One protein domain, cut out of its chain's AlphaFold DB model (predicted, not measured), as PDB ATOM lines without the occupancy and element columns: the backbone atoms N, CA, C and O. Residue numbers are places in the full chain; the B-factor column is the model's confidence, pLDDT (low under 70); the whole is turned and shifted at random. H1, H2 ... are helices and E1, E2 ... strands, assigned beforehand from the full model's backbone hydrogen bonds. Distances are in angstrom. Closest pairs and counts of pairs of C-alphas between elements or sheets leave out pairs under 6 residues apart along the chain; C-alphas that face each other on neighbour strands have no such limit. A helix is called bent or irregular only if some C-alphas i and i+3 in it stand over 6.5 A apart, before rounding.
ATOM      1  N   TYR A  66      24.253   7.189 -20.099       87.69
ATOM      2  CA  TYR A  66      25.296   6.169 -20.036       87.69
ATOM      3  C   TYR A  66      24.898   5.025 -19.098       87.69
ATOM      4  O   TYR A  66      24.722   5.239 -17.896       87.69
ATOM      5  N   SER A  67      24.745   3.828 -19.672       91.19
ATOM      6  CA  SER A  67      24.466   2.572 -18.965       91.19
ATOM      7  C   SER A  67      25.722   1.704 -18.879       91.19
ATOM      8  O   SER A  67      26.519   1.669 -19.820       91.19
ATOM      9  N   LEU A  68      25.897   1.015 -17.751       90.00
ATOM     10  CA  LEU A  68      27.009   0.104 -17.485       90.00
ATOM     11  C   LEU A  68      26.494  -1.322 -17.226       90.00
ATOM     12  O   LEU A  68      25.550  -1.498 -16.464       90.00
ATOM     13  N   SER A  69      27.154  -2.332 -17.802       89.38
ATOM     14  CA  SER A  69      26.860  -3.768 -17.634       89.38
ATOM     15  C   SER A  69      28.145  -4.615 -17.791       89.38
ATOM     16  O   SER A  69      29.137  -4.094 -18.321       89.38
ATOM     17  N   PRO A  70      28.194  -5.894 -17.342       81.88
ATOM     18  CA  PRO A  70      27.162  -6.681 -16.643       81.88
ATOM     19  C   PRO A  70      27.136  -6.486 -15.112       81.88
ATOM     20  O   PRO A  70      28.065  -5.908 -14.544       81.88
ATOM     21  N   GLY A  71      26.094  -6.998 -14.437       78.56
ATOM     22  CA  GLY A  71      25.835  -6.766 -13.006       78.56
ATOM     23  C   GLY A  71      25.941  -7.970 -12.054       78.56
ATOM     24  O   GLY A  71      25.554  -7.859 -10.891       78.56
ATOM     25  N   THR A  72      26.490  -9.111 -12.488       72.31
ATOM     26  CA  THR A  72      26.405 -10.435 -11.820       72.31
ATOM     27  C   THR A  72      26.797 -10.484 -10.326       72.31
ATOM     28  O   THR A  72      26.455 -11.434  -9.627       72.31
ATOM     29  N   SER A  73      27.535  -9.504  -9.788       79.12
ATOM     30  CA  SER A  73      27.896  -9.439  -8.356       79.12
ATOM     31  C   SER A  73      28.062  -8.006  -7.842       79.12
ATOM     32  O   SER A  73      28.959  -7.711  -7.048       79.12
ATOM     33  N   VAL A  74      27.237  -7.081  -8.327       86.44
ATOM     34  CA  VAL A  74      27.363  -5.670  -7.955       86.44
ATOM     35  C   VAL A  74      26.833  -5.432  -6.546       86.44
ATOM     36  O   VAL A  74      25.706  -5.772  -6.199       86.44
ATOM     37  N   THR A  75      27.655  -4.785  -5.725       91.75
ATOM     38  CA  THR A  75      27.264  -4.329  -4.388       91.75
ATOM     39  C   THR A  75      26.994  -2.822  -4.380       91.75
ATOM     40  O   THR A  75      27.551  -2.091  -5.207       91.75
ATOM     41  N   PRO A  76      26.234  -2.299  -3.399       95.19
ATOM     42  CA  PRO A  76      26.083  -0.856  -3.226       95.19
ATOM     43  C   PRO A  76      27.414  -0.105  -3.074       95.19
ATOM     44  O   PRO A  76      27.525   1.038  -3.508       95.19
ATOM     45  N   ALA A  77      28.437  -0.730  -2.480       90.94
ATOM     46  CA  ALA A  77      29.771  -0.140  -2.374       90.94
ATOM     47  C   ALA A  77      30.419   0.040  -3.756       90.94
ATOM     48  O   ALA A  77      30.902   1.123  -4.067       90.94
ATOM     49  N   MET A  78      30.344  -0.982  -4.613       88.31
ATOM     50  CA  MET A  78      30.841  -0.899  -5.991       88.31
ATOM     51  C   MET A  78      30.090   0.154  -6.808       88.31
ATOM     52  O   MET A  78      30.706   0.889  -7.574       88.31
ATOM     53  N   ALA A  79      28.769   0.251  -6.645       91.06
ATOM     54  CA  ALA A  79      27.972   1.254  -7.343       91.06
ATOM     55  C   ALA A  79      28.331   2.687  -6.914       91.06
ATOM     56  O   ALA A  79      28.426   3.570  -7.763       91.06
ATOM     57  N   LYS A  80      28.606   2.921  -5.622       91.44
ATOM     58  CA  LYS A  80      29.060   4.229  -5.113       91.44
ATOM     59  C   LYS A  80      30.362   4.705  -5.758       91.44
ATOM     60  O   LYS A  80      30.516   5.905  -5.955       91.44
ATOM     61  N   ASP A  81      31.261   3.794  -6.125       87.69
ATOM     62  CA  ASP A  81      32.528   4.154  -6.774       87.69
ATOM     63  C   ASP A  81      32.341   4.715  -8.194       87.69
ATOM     64  O   ASP A  81      33.197   5.453  -8.681       87.69
ATOM     65  N   VAL A  82      31.240   4.365  -8.869       86.81
ATOM     66  CA  VAL A  82      30.997   4.717 -10.282       86.81
ATOM     67  C   VAL A  82      29.784   5.621 -10.492       86.81
ATOM     68  O   VAL A  82      29.591   6.122 -11.594       86.81
ATOM     69  N   ILE A  83      28.988   5.881  -9.453       89.62
ATOM     70  CA  ILE A  83      27.712   6.600  -9.553       89.62
ATOM     71  C   ILE A  83      27.826   7.978 -10.219       89.62
ATOM     72  O   ILE A  83      26.979   8.351 -11.023       89.62
ATOM     73  N   GLY A  84      28.905   8.718  -9.947       88.88
ATOM     74  CA  GLY A  84      29.146  10.033 -10.550       88.88
ATOM     75  C   GLY A  84      29.553   9.988 -12.027       88.88
ATOM     76  O   GLY A  84      29.729  11.039 -12.636       88.88
ATOM     77  N   LEU A  85      29.737   8.794 -12.591       85.75
ATOM     78  CA  LEU A  85      30.226   8.570 -13.949       85.75
ATOM     79  C   LEU A  85      29.181   7.934 -14.860       85.75
ATOM     80  O   LEU A  85      29.410   7.926 -16.061       85.75
ATOM     81  N   VAL A  86      28.075   7.409 -14.324       88.62
ATOM     82  CA  VAL A  86      27.039   6.684 -15.078       88.62
ATOM     83  C   VAL A  86      25.642   7.228 -14.777       88.62
ATOM     84  O   VAL A  86      25.389   7.778 -13.703       88.62
ATOM     85  N   SER A  87      24.718   7.078 -15.723       92.38
ATOM     86  CA  SER A  87      23.292   7.367 -15.509       92.38
ATOM     87  C   SER A  87      22.568   6.158 -14.911       92.38
ATOM     88  O   SER A  87      21.645   6.316 -14.115       92.38
ATOM     89  N   MET A  88      22.997   4.950 -15.276       94.56
ATOM     90  CA  MET A  88      22.475   3.692 -14.745       94.56
ATOM     91  C   MET A  88      23.554   2.604 -14.736       94.56
ATOM     92  O   MET A  88      24.542   2.696 -15.466       94.56
ATOM     93  N   TYR A  89      23.383   1.597 -13.885       94.44
ATOM     94  CA  TYR A  89      24.293   0.455 -13.768       94.44
ATOM     95  C   TYR A  89      23.471  -0.804 -13.523       94.44
ATOM     96  O   TYR A  89      22.678  -0.805 -12.584       94.44
ATOM     97  N   LEU A  90      23.670  -1.842 -14.337       96.44
ATOM     98  CA  LEU A  90      23.108  -3.168 -14.123       96.44
ATOM     99  C   LEU A  90      23.610  -3.734 -12.788       96.44
ATOM    100  O   LEU A  90      24.814  -3.894 -12.584       96.44
ATOM    101  N   ILE A  91      22.687  -4.005 -11.867       95.00
ATOM    102  CA  ILE A  91      22.981  -4.478 -10.505       95.00
ATOM    103  C   ILE A  91      22.629  -5.952 -10.282       95.00
ATOM    104  O   ILE A  91      22.838  -6.479  -9.189       95.00
ATOM    105  N   THR A  92      22.091  -6.604 -11.308       93.44
ATOM    106  CA  THR A  92      21.689  -8.011 -11.343       93.44
ATOM    107  C   THR A  92      22.512  -8.776 -12.385       93.44
ATOM    108  O   THR A  92      23.204  -8.191 -13.216       93.44
ATOM    109  N   GLY A  93      22.493 -10.110 -12.325       90.00
ATOM    110  CA  GLY A  93      22.877 -10.907 -13.493       90.00
ATOM    111  C   GLY A  93      21.793 -10.841 -14.570       90.00
ATOM    112  O   GLY A  93      20.662 -10.480 -14.245       90.00
ATOM    113  N   ASP A  94      22.154 -11.226 -15.794       90.50
ATOM    114  CA  ASP A  94      21.274 -11.195 -16.964       90.50
ATOM    115  C   ASP A  94      19.922 -11.876 -16.682       90.50
ATOM    116  O   ASP A  94      19.885 -13.053 -16.299       90.50
ATOM    117  N   ASP A  95      18.819 -11.150 -16.864       91.44
ATOM    118  CA  ASP A  95      17.471 -11.651 -16.599       91.44
ATOM    119  C   ASP A  95      16.908 -12.412 -17.801       91.44
ATOM    120  O   ASP A  95      16.529 -11.857 -18.835       91.44
ATOM    121  N   TRP A  96      16.788 -13.727 -17.634       88.88
ATOM    122  CA  TRP A  96      16.309 -14.635 -18.666       88.88
ATOM    123  C   TRP A  96      14.965 -15.278 -18.324       88.88
ATOM    124  O   TRP A  96      14.747 -16.430 -18.704       88.88
ATOM    125  N   ASN A  97      14.032 -14.539 -17.704       86.12
ATOM    126  CA  ASN A  97      12.635 -14.944 -17.430       86.12
ATOM    127  C   ASN A  97      12.495 -16.192 -16.540       86.12
ATOM    128  O   ASN A  97      11.576 -16.996 -16.730       86.12
ATOM    129  N   THR A  98      13.370 -16.363 -15.543       91.75
ATOM    130  CA  THR A  98      13.173 -17.395 -14.516       91.75
ATOM    131  C   THR A  98      12.600 -16.795 -13.234       91.75
ATOM    132  O   THR A  98      13.034 -15.756 -12.740       91.75
ATOM    133  N   LYS A  99      11.627 -17.484 -12.632       91.06
ATOM    134  CA  LYS A  99      11.026 -17.052 -11.357       91.06
ATOM    135  C   LYS A  99      12.037 -16.945 -10.207       91.06
ATOM    136  O   LYS A  99      11.796 -16.240  -9.231       91.06
ATOM    137  N   TRP A 100      13.144 -17.684 -10.290       91.75
ATOM    138  CA  TRP A 100      14.184 -17.686  -9.266       91.75
ATOM    139  C   TRP A 100      15.050 -16.434  -9.344       91.75
ATOM    140  O   TRP A 100      15.379 -15.882  -8.294       91.75
ATOM    141  N   ASP A 101      15.316 -15.952 -10.557       91.25
ATOM    142  CA  ASP A 101      15.999 -14.679 -10.783       91.25
ATOM    143  C   ASP A 101      15.150 -13.528 -10.236       91.25
ATOM    144  O   ASP A 101      15.590 -12.816  -9.331       91.25
ATOM    145  N   VAL A 102      13.872 -13.453 -10.640       93.44
ATOM    146  CA  VAL A 102      12.918 -12.440 -10.144       93.44
ATOM    147  C   VAL A 102      12.857 -12.427  -8.615       93.44
ATOM    148  O   VAL A 102      12.883 -11.363  -7.996       93.44
ATOM    149  N   LYS A 103      12.828 -13.606  -7.976       94.88
ATOM    150  CA  LYS A 103      12.866 -13.723  -6.512       94.88
ATOM    151  C   LYS A 103      14.163 -13.157  -5.923       94.88
ATOM    152  O   LYS A 103      14.103 -12.434  -4.930       94.88
ATOM    153  N   GLY A 104      15.319 -13.483  -6.501       93.56
ATOM    154  CA  GLY A 104      16.623 -12.998  -6.038       93.56
ATOM    155  C   GLY A 104      16.765 -11.477  -6.132       93.56
ATOM    156  O   GLY A 104      17.390 -10.848  -5.273       93.56
ATOM    157  N   TYR A 105      16.120 -10.856  -7.119       95.62
ATOM    158  CA  TYR A 105      16.187  -9.411  -7.321       95.62
ATOM    159  C   TYR A 105      15.503  -8.592  -6.214       95.62
ATOM    160  O   TYR A 105      15.866  -7.431  -6.012       95.62
ATOM    161  N   PHE A 106      14.595  -9.169  -5.419       97.44
ATOM    162  CA  PHE A 106      14.034  -8.490  -4.237       97.44
ATOM    163  C   PHE A 106      15.107  -8.141  -3.194       97.44
ATOM    164  O   PHE A 106      15.095  -7.051  -2.620       97.44
ATOM    165  N   ASP A 107      16.065  -9.037  -2.949       96.62
ATOM    166  CA  ASP A 107      17.154  -8.768  -2.007       96.62
ATOM    167  C   ASP A 107      18.116  -7.707  -2.556       96.62
ATOM    168  O   ASP A 107      18.548  -6.814  -1.822       96.62
ATOM    169  N   VAL A 108      18.419  -7.775  -3.855       95.81
ATOM    170  CA  VAL A 108      19.289  -6.816  -4.550       95.81
ATOM    171  C   VAL A 108      18.677  -5.410  -4.522       95.81
ATOM    172  O   VAL A 108      19.322  -4.464  -4.059       95.81
ATOM    173  N   THR A 109      17.409  -5.271  -4.915       97.00
ATOM    174  CA  THR A 109      16.665  -4.000  -4.871       97.00
ATOM    175  C   THR A 109      16.577  -3.431  -3.458       97.00
ATOM    176  O   THR A 109      16.886  -2.253  -3.262       97.00
ATOM    177  N   ARG A 110      16.253  -4.258  -2.452       97.44
ATOM    178  CA  ARG A 110      16.267  -3.848  -1.038       97.44
ATOM    179  C   ARG A 110      17.623  -3.272  -0.644       97.44
ATOM    180  O   ARG A 110      17.679  -2.210  -0.031       97.44
ATOM    181  N   ASN A 111      18.719  -3.948  -0.987       97.19
ATOM    182  CA  ASN A 111      20.061  -3.511  -0.599       97.19
ATOM    183  C   ASN A 111      20.412  -2.137  -1.198       97.19
ATOM    184  O   ASN A 111      21.002  -1.299  -0.513       97.19
ATOM    185  N   PHE A 112      20.019  -1.877  -2.448       97.50
ATOM    186  CA  PHE A 112      20.231  -0.583  -3.107       97.50
ATOM    187  C   PHE A 112      19.319   0.529  -2.578       97.50
ATOM    188  O   PHE A 112      19.769   1.670  -2.437       97.50
ATOM    189  N   ALA A 113      18.073   0.200  -2.233       97.31
ATOM    190  CA  ALA A 113      17.154   1.123  -1.575       97.31
ATOM    191  C   ALA A 113      17.681   1.537  -0.191       97.31
ATOM    192  O   ALA A 113      17.828   2.728   0.073       97.31
ATOM    193  N   THR A 114      18.077   0.575   0.652       97.81
ATOM    194  CA  THR A 114      18.661   0.830   1.984       97.81
ATOM    195  C   THR A 114      19.962   1.633   1.907       97.81
ATOM    196  O   THR A 114      20.276   2.412   2.804       97.81
ATOM    197  N   ALA A 115      20.722   1.485   0.821       97.31
ATOM    198  CA  ALA A 115      21.930   2.266   0.580       97.31
ATOM    199  C   ALA A 115      21.666   3.697   0.067       97.31
ATOM    200  O   ALA A 115      22.637   4.420  -0.176       97.31
ATOM    201  N   ASN A 116      20.398   4.104  -0.090       97.25
ATOM    202  CA  ASN A 116      19.962   5.387  -0.651       97.25
ATOM    203  C   ASN A 116      20.534   5.664  -2.050       97.25
ATOM    204  O   ASN A 116      20.885   6.798  -2.368       97.25
ATOM    205  N   LEU A 117      20.662   4.624  -2.880       96.62
ATOM    206  CA  LEU A 117      21.208   4.760  -4.233       96.62
ATOM    207  C   LEU A 117      20.132   4.957  -5.301       96.62
ATOM    208  O   LEU A 117      20.422   5.509  -6.353       96.62
ATOM    209  N   VAL A 118      18.883   4.573  -5.041       97.19
ATOM    210  CA  VAL A 118      17.782   4.777  -5.994       97.19
ATOM    211  C   VAL A 118      17.529   6.278  -6.189       97.19
ATOM    212  O   VAL A 118      17.071   6.959  -5.272       97.19
ATOM    213  N   GLY A 119      17.819   6.815  -7.379       96.12
ATOM    214  CA  GLY A 119      17.662   8.244  -7.667       96.12
ATOM    215  C   GLY A 119      18.672   9.142  -6.937       96.12
ATOM    216  O   GLY A 119      18.426  10.343  -6.757       96.12
ATOM    217  N   ALA A 120      19.804   8.589  -6.500       96.69
ATOM    218  CA  ALA A 120      20.923   9.384  -6.002       96.69
ATOM    219  C   ALA A 120      21.511  10.267  -7.117       96.69
ATOM    220  O   ALA A 120      21.198  10.100  -8.296       96.69
ATOM    221  N   THR A 121      22.326  11.259  -6.758       95.44
ATOM    222  CA  THR A 121      22.984  12.119  -7.752       95.44
ATOM    223  C   THR A 121      23.969  11.291  -8.570       95.44
ATOM    224  O   THR A 121      24.921  10.744  -8.017       95.44
ATOM    225  N   GLY A 122      23.711  11.200  -9.872       89.25
ATOM    226  CA  GLY A 122      24.533  10.473 -10.833       89.25
ATOM    227  C   GLY A 122      25.062  11.386 -11.933       89.25
ATOM    228  O   GLY A 122      25.048  12.615 -11.807       89.25
ATOM    229  N   LEU A 123      25.495  10.788 -13.037       85.50
ATOM    230  CA  LEU A 123      25.973  11.531 -14.197       85.50
ATOM    231  C   LEU A 123      24.884  12.444 -14.777       85.50
ATOM    232  O   LEU A 123      23.845  11.963 -15.226       85.50
ATOM    233  N   ASN A 124      25.144  13.756 -14.801       79.06
ATOM    234  CA  ASN A 124      24.257  14.781 -15.369       79.06
ATOM    235  C   ASN A 124      22.802  14.725 -14.855       79.06
ATOM    236  O   ASN A 124      21.876  15.140 -15.549       79.06
ATOM    237  N   GLY A 125      22.589  14.220 -13.636       89.44
ATOM    238  CA  GLY A 125      21.258  14.109 -13.054       89.44
ATOM    239  C   GLY A 125      21.170  13.026 -11.990       89.44
ATOM    240  O   GLY A 125      21.737  13.147 -10.903       89.44
ATOM    241  N   LYS A 126      20.390  11.987 -12.284       94.75
ATOM    242  CA  LYS A 126      20.039  10.923 -11.343       94.75
ATOM    243  C   LYS A 126      20.666   9.602 -11.765       94.75
ATOM    244  O   LYS A 126      20.795   9.334 -12.954       94.75
ATOM    245  N   PHE A 127      21.032   8.806 -10.771       95.06
ATOM    246  CA  PHE A 127      21.479   7.435 -10.928       95.06
ATOM    247  C   PHE A 127      20.316   6.468 -10.728       95.06
ATOM    248  O   PHE A 127      19.573   6.573  -9.746       95.06
ATOM    249  N   TRP A 128      20.209   5.504 -11.635       97.44
ATOM    250  CA  TRP A 128      19.176   4.476 -11.613       97.44
ATOM    251  C   TRP A 128      19.815   3.088 -11.542       97.44
ATOM    252  O   TRP A 128      20.546   2.710 -12.459       97.44
ATOM    253  N   PRO A 129      19.574   2.320 -10.467       96.94
ATOM    254  CA  PRO A 129      19.977   0.924 -10.431       96.94
ATOM    255  C   PRO A 129      19.149   0.121 -11.442       96.94
ATOM    256  O   PRO A 129      17.917   0.099 -11.386       96.94
ATOM    257  N   ASP A 130      19.836  -0.498 -12.391       97.75
ATOM    258  CA  ASP A 130      19.240  -1.229 -13.501       97.75
ATOM    259  C   ASP A 130      19.124  -2.715 -13.144       97.75
ATOM    260  O   ASP A 130      20.087  -3.320 -12.679       97.75
ATOM    261  N   LEU A 131      17.923  -3.273 -13.269       97.19
ATOM    262  CA  LEU A 131      17.602  -4.666 -12.946       97.19
ATOM    263  C   LEU A 131      17.637  -5.574 -14.177       97.19
ATOM    264  O   LEU A 131      17.303  -6.749 -14.048       97.19
ATOM    265  N   ASP A 132      18.102  -5.036 -15.304       96.44
ATOM    266  CA  ASP A 132      18.102  -5.617 -16.642       96.44
ATOM    267  C   ASP A 132      16.789  -5.405 -17.405       96.44
ATOM    268  O   ASP A 132      15.771  -4.923 -16.886       96.44
ATOM    269  N   MET A 133      16.842  -5.747 -18.686       96.62
ATOM    270  CA  MET A 133      15.719  -5.726 -19.611       96.62
ATOM    271  C   MET A 133      14.597  -6.665 -19.153       96.62
ATOM    272  O   MET A 133      14.846  -7.719 -18.586       96.62
ATOM    273  N   LEU A 134      13.348  -6.306 -19.459       97.44
ATOM    274  CA  LEU A 134      12.166  -7.133 -19.220       97.44
ATOM    275  C   LEU A 134      12.064  -8.221 -20.305       97.44
ATOM    276  O   LEU A 134      11.752  -7.895 -21.458       97.44
ATOM    277  N   PRO A 135      12.262  -9.509 -19.973       95.31
ATOM    278  CA  PRO A 135      12.252 -10.600 -20.938       95.31
ATOM    279  C   PRO A 135      10.810 -11.070 -21.184       95.31
ATOM    280  O   PRO A 135      10.429 -12.185 -20.819       95.31
ATOM    281  N   PHE A 136       9.981 -10.202 -21.762       96.19
ATOM    282  CA  PHE A 136       8.574 -10.466 -22.089       96.19
ATOM    283  C   PHE A 136       8.389 -10.739 -23.586       96.19
ATOM    284  O   PHE A 136       9.266 -10.438 -24.382       96.19
ATOM    285  N   GLY A 137       7.248 -11.316 -23.972       95.56
ATOM    286  CA  GLY A 137       6.938 -11.573 -25.383       95.56
ATOM    287  C   GLY A 137       7.783 -12.688 -26.005       95.56
ATOM    288  O   GLY A 137       8.070 -13.696 -25.350       95.56
ATOM    289  N   TRP A 138       8.136 -12.521 -27.282       93.88
ATOM    290  CA  TRP A 138       8.978 -13.453 -28.037       93.88
ATOM    291  C   TRP A 138      10.461 -13.153 -27.842       93.88
ATOM    292  O   TRP A 138      10.901 -12.020 -28.006       93.88
ATOM    293  N   LEU A 139      11.224 -14.188 -27.502       92.19
ATOM    294  CA  LEU A 139      12.628 -14.115 -27.107       92.19
ATOM    295  C   LEU A 139      13.443 -15.200 -27.805       92.19
ATOM    296  O   LEU A 139      12.919 -16.242 -28.196       92.19
ATOM    297  N   THR A 140      14.754 -15.006 -27.858       89.69
ATOM    298  CA  THR A 140      15.719 -16.057 -28.207       89.69
ATOM    299  C   THR A 140      16.203 -16.756 -26.938       89.69
ATOM    300  O   THR A 140      16.342 -16.120 -25.895       89.69
ATOM    301  N   ASP A 141      16.423 -18.071 -26.974       83.50
ATOM    302  CA  ASP A 141      16.975 -18.781 -25.819       83.50
ATOM    303  C   ASP A 141      18.430 -18.342 -25.535       83.50
ATOM    304  O   ASP A 141      19.206 -18.191 -26.483       83.50
ATOM    305  N   PRO A 142      18.829 -18.155 -24.260       77.94
ATOM    306  CA  PRO A 142      20.183 -17.719 -23.898       77.94
ATOM    307  C   PRO A 142      21.302 -18.629 -24.410       77.94
ATOM    308  O   PRO A 142      22.442 -18.186 -24.516       77.94
ATOM    309  N   VAL A 143      21.016 -19.899 -24.714       77.25
ATOM    310  CA  VAL A 143      22.028 -20.827 -25.246       77.25
ATOM    311  C   VAL A 143      22.317 -20.573 -26.731       77.25
ATOM    312  O   VAL A 143      23.408 -20.892 -27.196       77.25
ATOM    313  N   GLY A 144      21.382 -19.974 -27.467       70.06
ATOM    314  CA  GLY A 144      21.505 -19.721 -28.905       70.06
ATOM    315  C   GLY A 144      21.249 -18.265 -29.261       70.06
ATOM    316  O   GLY A 144      20.465 -17.962 -30.162       70.06
ATOM    317  N   ILE A 145      21.888 -17.355 -28.519       68.69
ATOM    318  CA  ILE A 145      21.842 -15.906 -28.759       68.69
ATOM    319  C   ILE A 145      22.106 -15.640 -30.251       68.69
ATOM    320  O   ILE A 145      23.125 -16.062 -30.787       68.69
ATOM    321  N   ASN A 146      21.183 -14.924 -30.900       66.75
ATOM    322  CA  ASN A 146      21.140 -14.597 -32.338       66.75
ATOM    323  C   ASN A 146      20.797 -15.734 -33.319       66.75
ATOM    324  O   ASN A 146      20.644 -15.452 -34.505       66.75
ATOM    325  N   GLU A 147      20.630 -16.975 -32.864       77.81
ATOM    326  CA  GLU A 147      20.432 -18.135 -33.755       77.81
ATOM    327  C   GLU A 147      19.159 -18.945 -33.445       77.81
ATOM    328  O   GLU A 147      18.658 -19.667 -34.307       77.81
ATOM    329  N   GLY A 148      18.591 -18.793 -32.246       79.25
ATOM    330  CA  GLY A 148      17.447 -19.579 -31.783       79.25
ATOM    331  C   GLY A 148      17.863 -20.758 -30.885       79.25
ATOM    332  O   GLY A 148      19.045 -20.995 -30.679       79.25
ATOM    333  N   PRO A 149      16.916 -21.525 -30.321       86.12
ATOM    334  CA  PRO A 149      15.490 -21.487 -30.613       86.12
ATOM    335  C   PRO A 149      14.811 -20.227 -30.073       86.12
ATOM    336  O   PRO A 149      15.150 -19.725 -29.000       86.12
ATOM    337  N   HIS A 150      13.824 -19.733 -30.818       90.06
ATOM    338  CA  HIS A 150      12.932 -18.682 -30.341       90.06
ATOM    339  C   HIS A 150      11.810 -19.292 -29.508       90.06
ATOM    340  O   HIS A 150      11.305 -20.379 -29.798       90.06
ATOM    341  N   ARG A 151      11.415 -18.590 -28.456       92.19
ATOM    342  CA  ARG A 151      10.379 -19.026 -27.529       92.19
ATOM    343  C   ARG A 151       9.634 -17.835 -26.966       92.19
ATOM    344  O   ARG A 151      10.165 -16.732 -26.881       92.19
ATOM    345  N   TYR A 152       8.427 -18.091 -26.491       94.38
ATOM    346  CA  TYR A 152       7.735 -17.121 -25.662       94.38
ATOM    347  C   TYR A 152       8.372 -17.044 -24.261       94.38
ATOM    348  O   TYR A 152       9.052 -17.977 -23.805       94.38
ATOM    349  N   CYS A 153       8.162 -15.921 -23.576       94.88
ATOM    350  CA  CYS A 153       8.499 -15.727 -22.168       94.88
ATOM    351  C   CYS A 153       8.013 -16.912 -21.310       94.88
ATOM    352  O   CYS A 153       6.877 -17.365 -21.456       94.88
ATOM    353  N   ARG A 154       8.873 -17.418 -20.411       95.44
ATOM    354  CA  ARG A 154       8.535 -18.541 -19.515       95.44
ATOM    355  C   ARG A 154       7.795 -18.109 -18.250       95.44
ATOM    356  O   ARG A 154       7.234 -18.968 -17.575       95.44
ATOM    357  N   LEU A 155       7.794 -16.815 -17.928       96.62
ATOM    358  CA  LEU A 155       7.045 -16.296 -16.791       96.62
ATOM    359  C   LEU A 155       5.554 -16.308 -17.109       96.62
ATOM    360  O   LEU A 155       5.123 -15.838 -18.166       96.62
ATOM    361  N   ASN A 156       4.754 -16.797 -16.171       96.81
ATOM    362  CA  ASN A 156       3.307 -16.653 -16.256       96.81
ATOM    363  C   ASN A 156       2.884 -15.191 -16.008       96.81
ATOM    364  O   ASN A 156       3.682 -14.351 -15.594       96.81
ATOM    365  N   LEU A 157       1.611 -14.871 -16.253       97.19
ATOM    366  CA  LEU A 157       1.112 -13.497 -16.151       97.19
ATOM    367  C   LEU A 157       1.318 -12.873 -14.759       97.19
ATOM    368  O   LEU A 157       1.634 -11.689 -14.662       97.19
ATOM    369  N   GLU A 158       1.154 -13.645 -13.686       98.06
ATOM    370  CA  GLU A 158       1.334 -13.143 -12.319       98.06
ATOM    371  C   GLU A 158       2.814 -12.900 -12.003       98.06
ATOM    372  O   GLU A 158       3.160 -11.917 -11.348       98.06
ATOM    373  N   GLU A 159       3.707 -13.732 -12.536       97.88
ATOM    374  CA  GLU A 159       5.154 -13.523 -12.452       97.88
ATOM    375  C   GLU A 159       5.597 -12.287 -13.256       97.88
ATOM    376  O   GLU A 159       6.355 -11.471 -12.737       97.88
ATOM    377  N   GLN A 160       5.062 -12.075 -14.465       98.06
ATOM    378  CA  GLN A 160       5.326 -10.867 -15.264       98.06
ATOM    379  C   GLN A 160       4.832  -9.599 -14.552       98.06
ATOM    380  O   GLN A 160       5.557  -8.607 -14.468       98.06
ATOM    381  N   LYS A 161       3.620  -9.633 -13.976       98.19
ATOM    382  CA  LYS A 161       3.087  -8.537 -13.150       98.19
ATOM    383  C   LYS A 161       3.953  -8.280 -11.920       98.19
ATOM    384  O   LYS A 161       4.211  -7.126 -11.584       98.19
ATOM    385  N   THR A 162       4.412  -9.340 -11.258       98.06
ATOM    386  CA  THR A 162       5.316  -9.240 -10.105       98.06
ATOM    387  C   THR A 162       6.615  -8.553 -10.508       98.06
ATOM    388  O   THR A 162       7.047  -7.614  -9.838       98.06
ATOM    389  N   GLN A 163       7.197  -8.960 -11.635       98.25
ATOM    390  CA  GLN A 163       8.434  -8.393 -12.150       98.25
ATOM    391  C   GLN A 163       8.285  -6.909 -12.505       98.25
ATOM    392  O   GLN A 163       9.020  -6.080 -11.973       98.25
ATOM    393  N   ILE A 164       7.303  -6.538 -13.333       98.06
ATOM    394  CA  ILE A 164       7.121  -5.129 -13.717       98.06
ATOM    395  C   ILE A 164       6.779  -4.246 -12.508       98.06
ATOM    396  O   ILE A 164       7.226  -3.103 -12.434       98.06
ATOM    397  N   THR A 165       6.057  -4.784 -11.518       98.44
ATOM    398  CA  THR A 165       5.780  -4.081 -10.255       98.44
ATOM    399  C   THR A 165       7.066  -3.822  -9.476       98.44
ATOM    400  O   THR A 165       7.273  -2.701  -9.004       98.44
ATOM    401  N   LEU A 166       7.952  -4.821  -9.369       98.31
ATOM    402  CA  LEU A 166       9.253  -4.667  -8.719       98.31
ATOM    403  C   LEU A 166      10.123  -3.628  -9.443       98.31
ATOM    404  O   LEU A 166      10.675  -2.744  -8.789       98.31
ATOM    405  N   TRP A 167      10.207  -3.679 -10.775       98.12
ATOM    406  CA  TRP A 167      10.979  -2.707 -11.561       98.12
ATOM    407  C   TRP A 167      10.446  -1.288 -11.358       98.12
ATOM    408  O   TRP A 167      11.221  -0.366 -11.100       98.12
ATOM    409  N   ALA A 168       9.123  -1.115 -11.406       98.12
ATOM    410  CA  ALA A 168       8.485   0.183 -11.239       98.12
ATOM    411  C   ALA A 168       8.723   0.772  -9.840       98.12
ATOM    412  O   ALA A 168       9.119   1.935  -9.722       98.12
ATOM    413  N   ILE A 169       8.536  -0.016  -8.772       97.50
ATOM    414  CA  ILE A 169       8.725   0.479  -7.399       97.50
ATOM    415  C   ILE A 169      10.204   0.724  -7.071       97.50
ATOM    416  O   ILE A 169      10.525   1.690  -6.377       97.50
ATOM    417  N   ALA A 170      11.110  -0.092  -7.622       96.88
ATOM    418  CA  ALA A 170      12.555   0.104  -7.517       96.88
ATOM    419  C   ALA A 170      13.075   1.250  -8.407       96.88
ATOM    420  O   ALA A 170      14.233   1.642  -8.272       96.88
ATOM    421  N   LYS A 171      12.222   1.808  -9.281       97.31
ATOM    422  CA  LYS A 171      12.558   2.833 -10.284       97.31
ATOM    423  C   LYS A 171      13.687   2.394 -11.215       97.31
ATOM    424  O   LYS A 171      14.568   3.184 -11.557       97.31
ATOM    425  N   SER A 172      13.658   1.122 -11.591       97.94
ATOM    426  CA  SER A 172      14.568   0.580 -12.586       97.94
ATOM    427  C   SER A 172      14.181   1.072 -13.988       97.94
ATOM    428  O   SER A 172      12.990   1.300 -14.236       97.94
ATOM    429  N   PRO A 173      15.139   1.266 -14.912       97.31
ATOM    430  CA  PRO A 173      14.830   1.501 -16.316       97.31
ATOM    431  C   PRO A 173      13.918   0.400 -16.874       97.31
ATOM    432  O   PRO A 173      14.049  -0.772 -16.535       97.31
ATOM    433  N   LEU A 174      12.978   0.779 -17.738       97.56
ATOM    434  CA  LEU A 174      12.074  -0.162 -18.394       97.56
ATOM    435  C   LEU A 174      12.509  -0.322 -19.848       97.56
ATOM    436  O   LEU A 174      12.202   0.520 -20.691       97.56
ATOM    437  N   MET A 175      13.246  -1.394 -20.127       97.44
ATOM    438  CA  MET A 175      13.672  -1.772 -21.473       97.44
ATOM    439  C   MET A 175      12.998  -3.092 -21.838       97.44
ATOM    440  O   MET A 175      13.153  -4.075 -21.122       97.44
ATOM    441  N   TYR A 176      12.205  -3.111 -22.908       96.44
ATOM    442  CA  TYR A 176      11.519  -4.322 -23.359       96.44
ATOM    443  C   TYR A 176      12.485  -5.183 -24.178       96.44
ATOM    444  O   TYR A 176      13.065  -4.687 -25.141       96.44
ATOM    445  N   GLY A 177      12.685  -6.441 -23.776       93.62
ATOM    446  CA  GLY A 177      13.665  -7.343 -24.393       93.62
ATOM    447  C   GLY A 177      13.106  -8.268 -25.478       93.62
ATOM    448  O   GLY A 177      13.884  -8.965 -26.125       93.62
ATOM    449  N   GLY A 178      11.784  -8.318 -25.656       92.12
ATOM    450  CA  GLY A 178      11.143  -9.138 -26.682       92.12
ATOM    451  C   GLY A 178      10.876  -8.412 -27.992       92.12
ATOM    452  O   GLY A 178      10.992  -7.192 -28.083       92.12
ATOM    453  N   ASP A 179      10.464  -9.187 -28.990       90.38
ATOM    454  CA  ASP A 179       9.931  -8.670 -30.254       90.38
ATOM    455  C   ASP A 179       8.516  -8.075 -30.055       90.38
ATOM    456  O   ASP A 179       7.704  -8.677 -29.338       90.38
ATOM    457  N   LEU A 180       8.250  -6.895 -30.642       86.94
ATOM    458  CA  LEU A 180       7.043  -6.062 -30.438       86.94
ATOM    459  C   LEU A 180       6.044  -6.141 -31.599       86.94
ATOM    460  O   LEU A 180       6.468  -6.024 -32.768       86.94
TER     461      LEU A 180
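Overview. This is residues 66 to 180 of the 180 residues of the protein "Alpha-galactosidase" of Arachis hypogaea (UniProt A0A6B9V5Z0). Two helices, H2 and H3, lie side by side over a thin layer of extended chain with the short strands E1 and E2 in it; H1 sits at one end and the hairpin of E3 and E4 at the other. The tail after H3 folds back toward the hairpin. The printed part has 115 residues, in the order H1, E1, H2, E2, E3, E4, H3; E1 and E2 are parallel, E3 and E4 antiparallel. The class is mixed, helices and strands, with under half of the residues in named elements; the whole is compact, radius of gyration of the C-alphas 14.3 A, spanning 40 by 28 by 24 A.

Along the chain. H1, residues 76 to 85, begins at C-alpha 76 (26.083, -0.856, -3.226) and is irregular: C-alphas 81 and 84 are 7.8 A apart. E1 is residues 88 to 90, H2 99 to 114 (23.6 A), E2 128 to 130, E3 138 to 140 and E4 150 to 152. H3, residues 157 to 170 (19.8 A), ends at C-alpha 170 (12.555, 0.104, -7.517).

Arrangement. E1, E2 and the H2 between them form a strand-helix-strand unit, two parallel neighbour strands joined through a helix, with a right-handed crossover; N 130 and O 89 are 2.9 A apart. H1 and H2 are close but not clearly touching, closest C-alphas Pro 76 and Phe 112 at 5.9 A. H2 and H3 touch, closest C-alphas Val 102 and Gln 163 at 6.4 A, at a shallow tilt of 15 degrees, the same way. In the hairpin E3 and E4, N 139 and O 151 are 2.8 A apart. O i to N i+4 pairs are within hydrogen-bond range throughout H3, in 3 of 6 in H1 and 9 of 12 in H2.

Size, cuts and confidence. The C-alphas farthest apart, Thr 121 and Pro 149, are 41.3 A apart. The printed part has no cut; the link H2 to E2 is long. Residues 145 to 146 are under pLDDT 70.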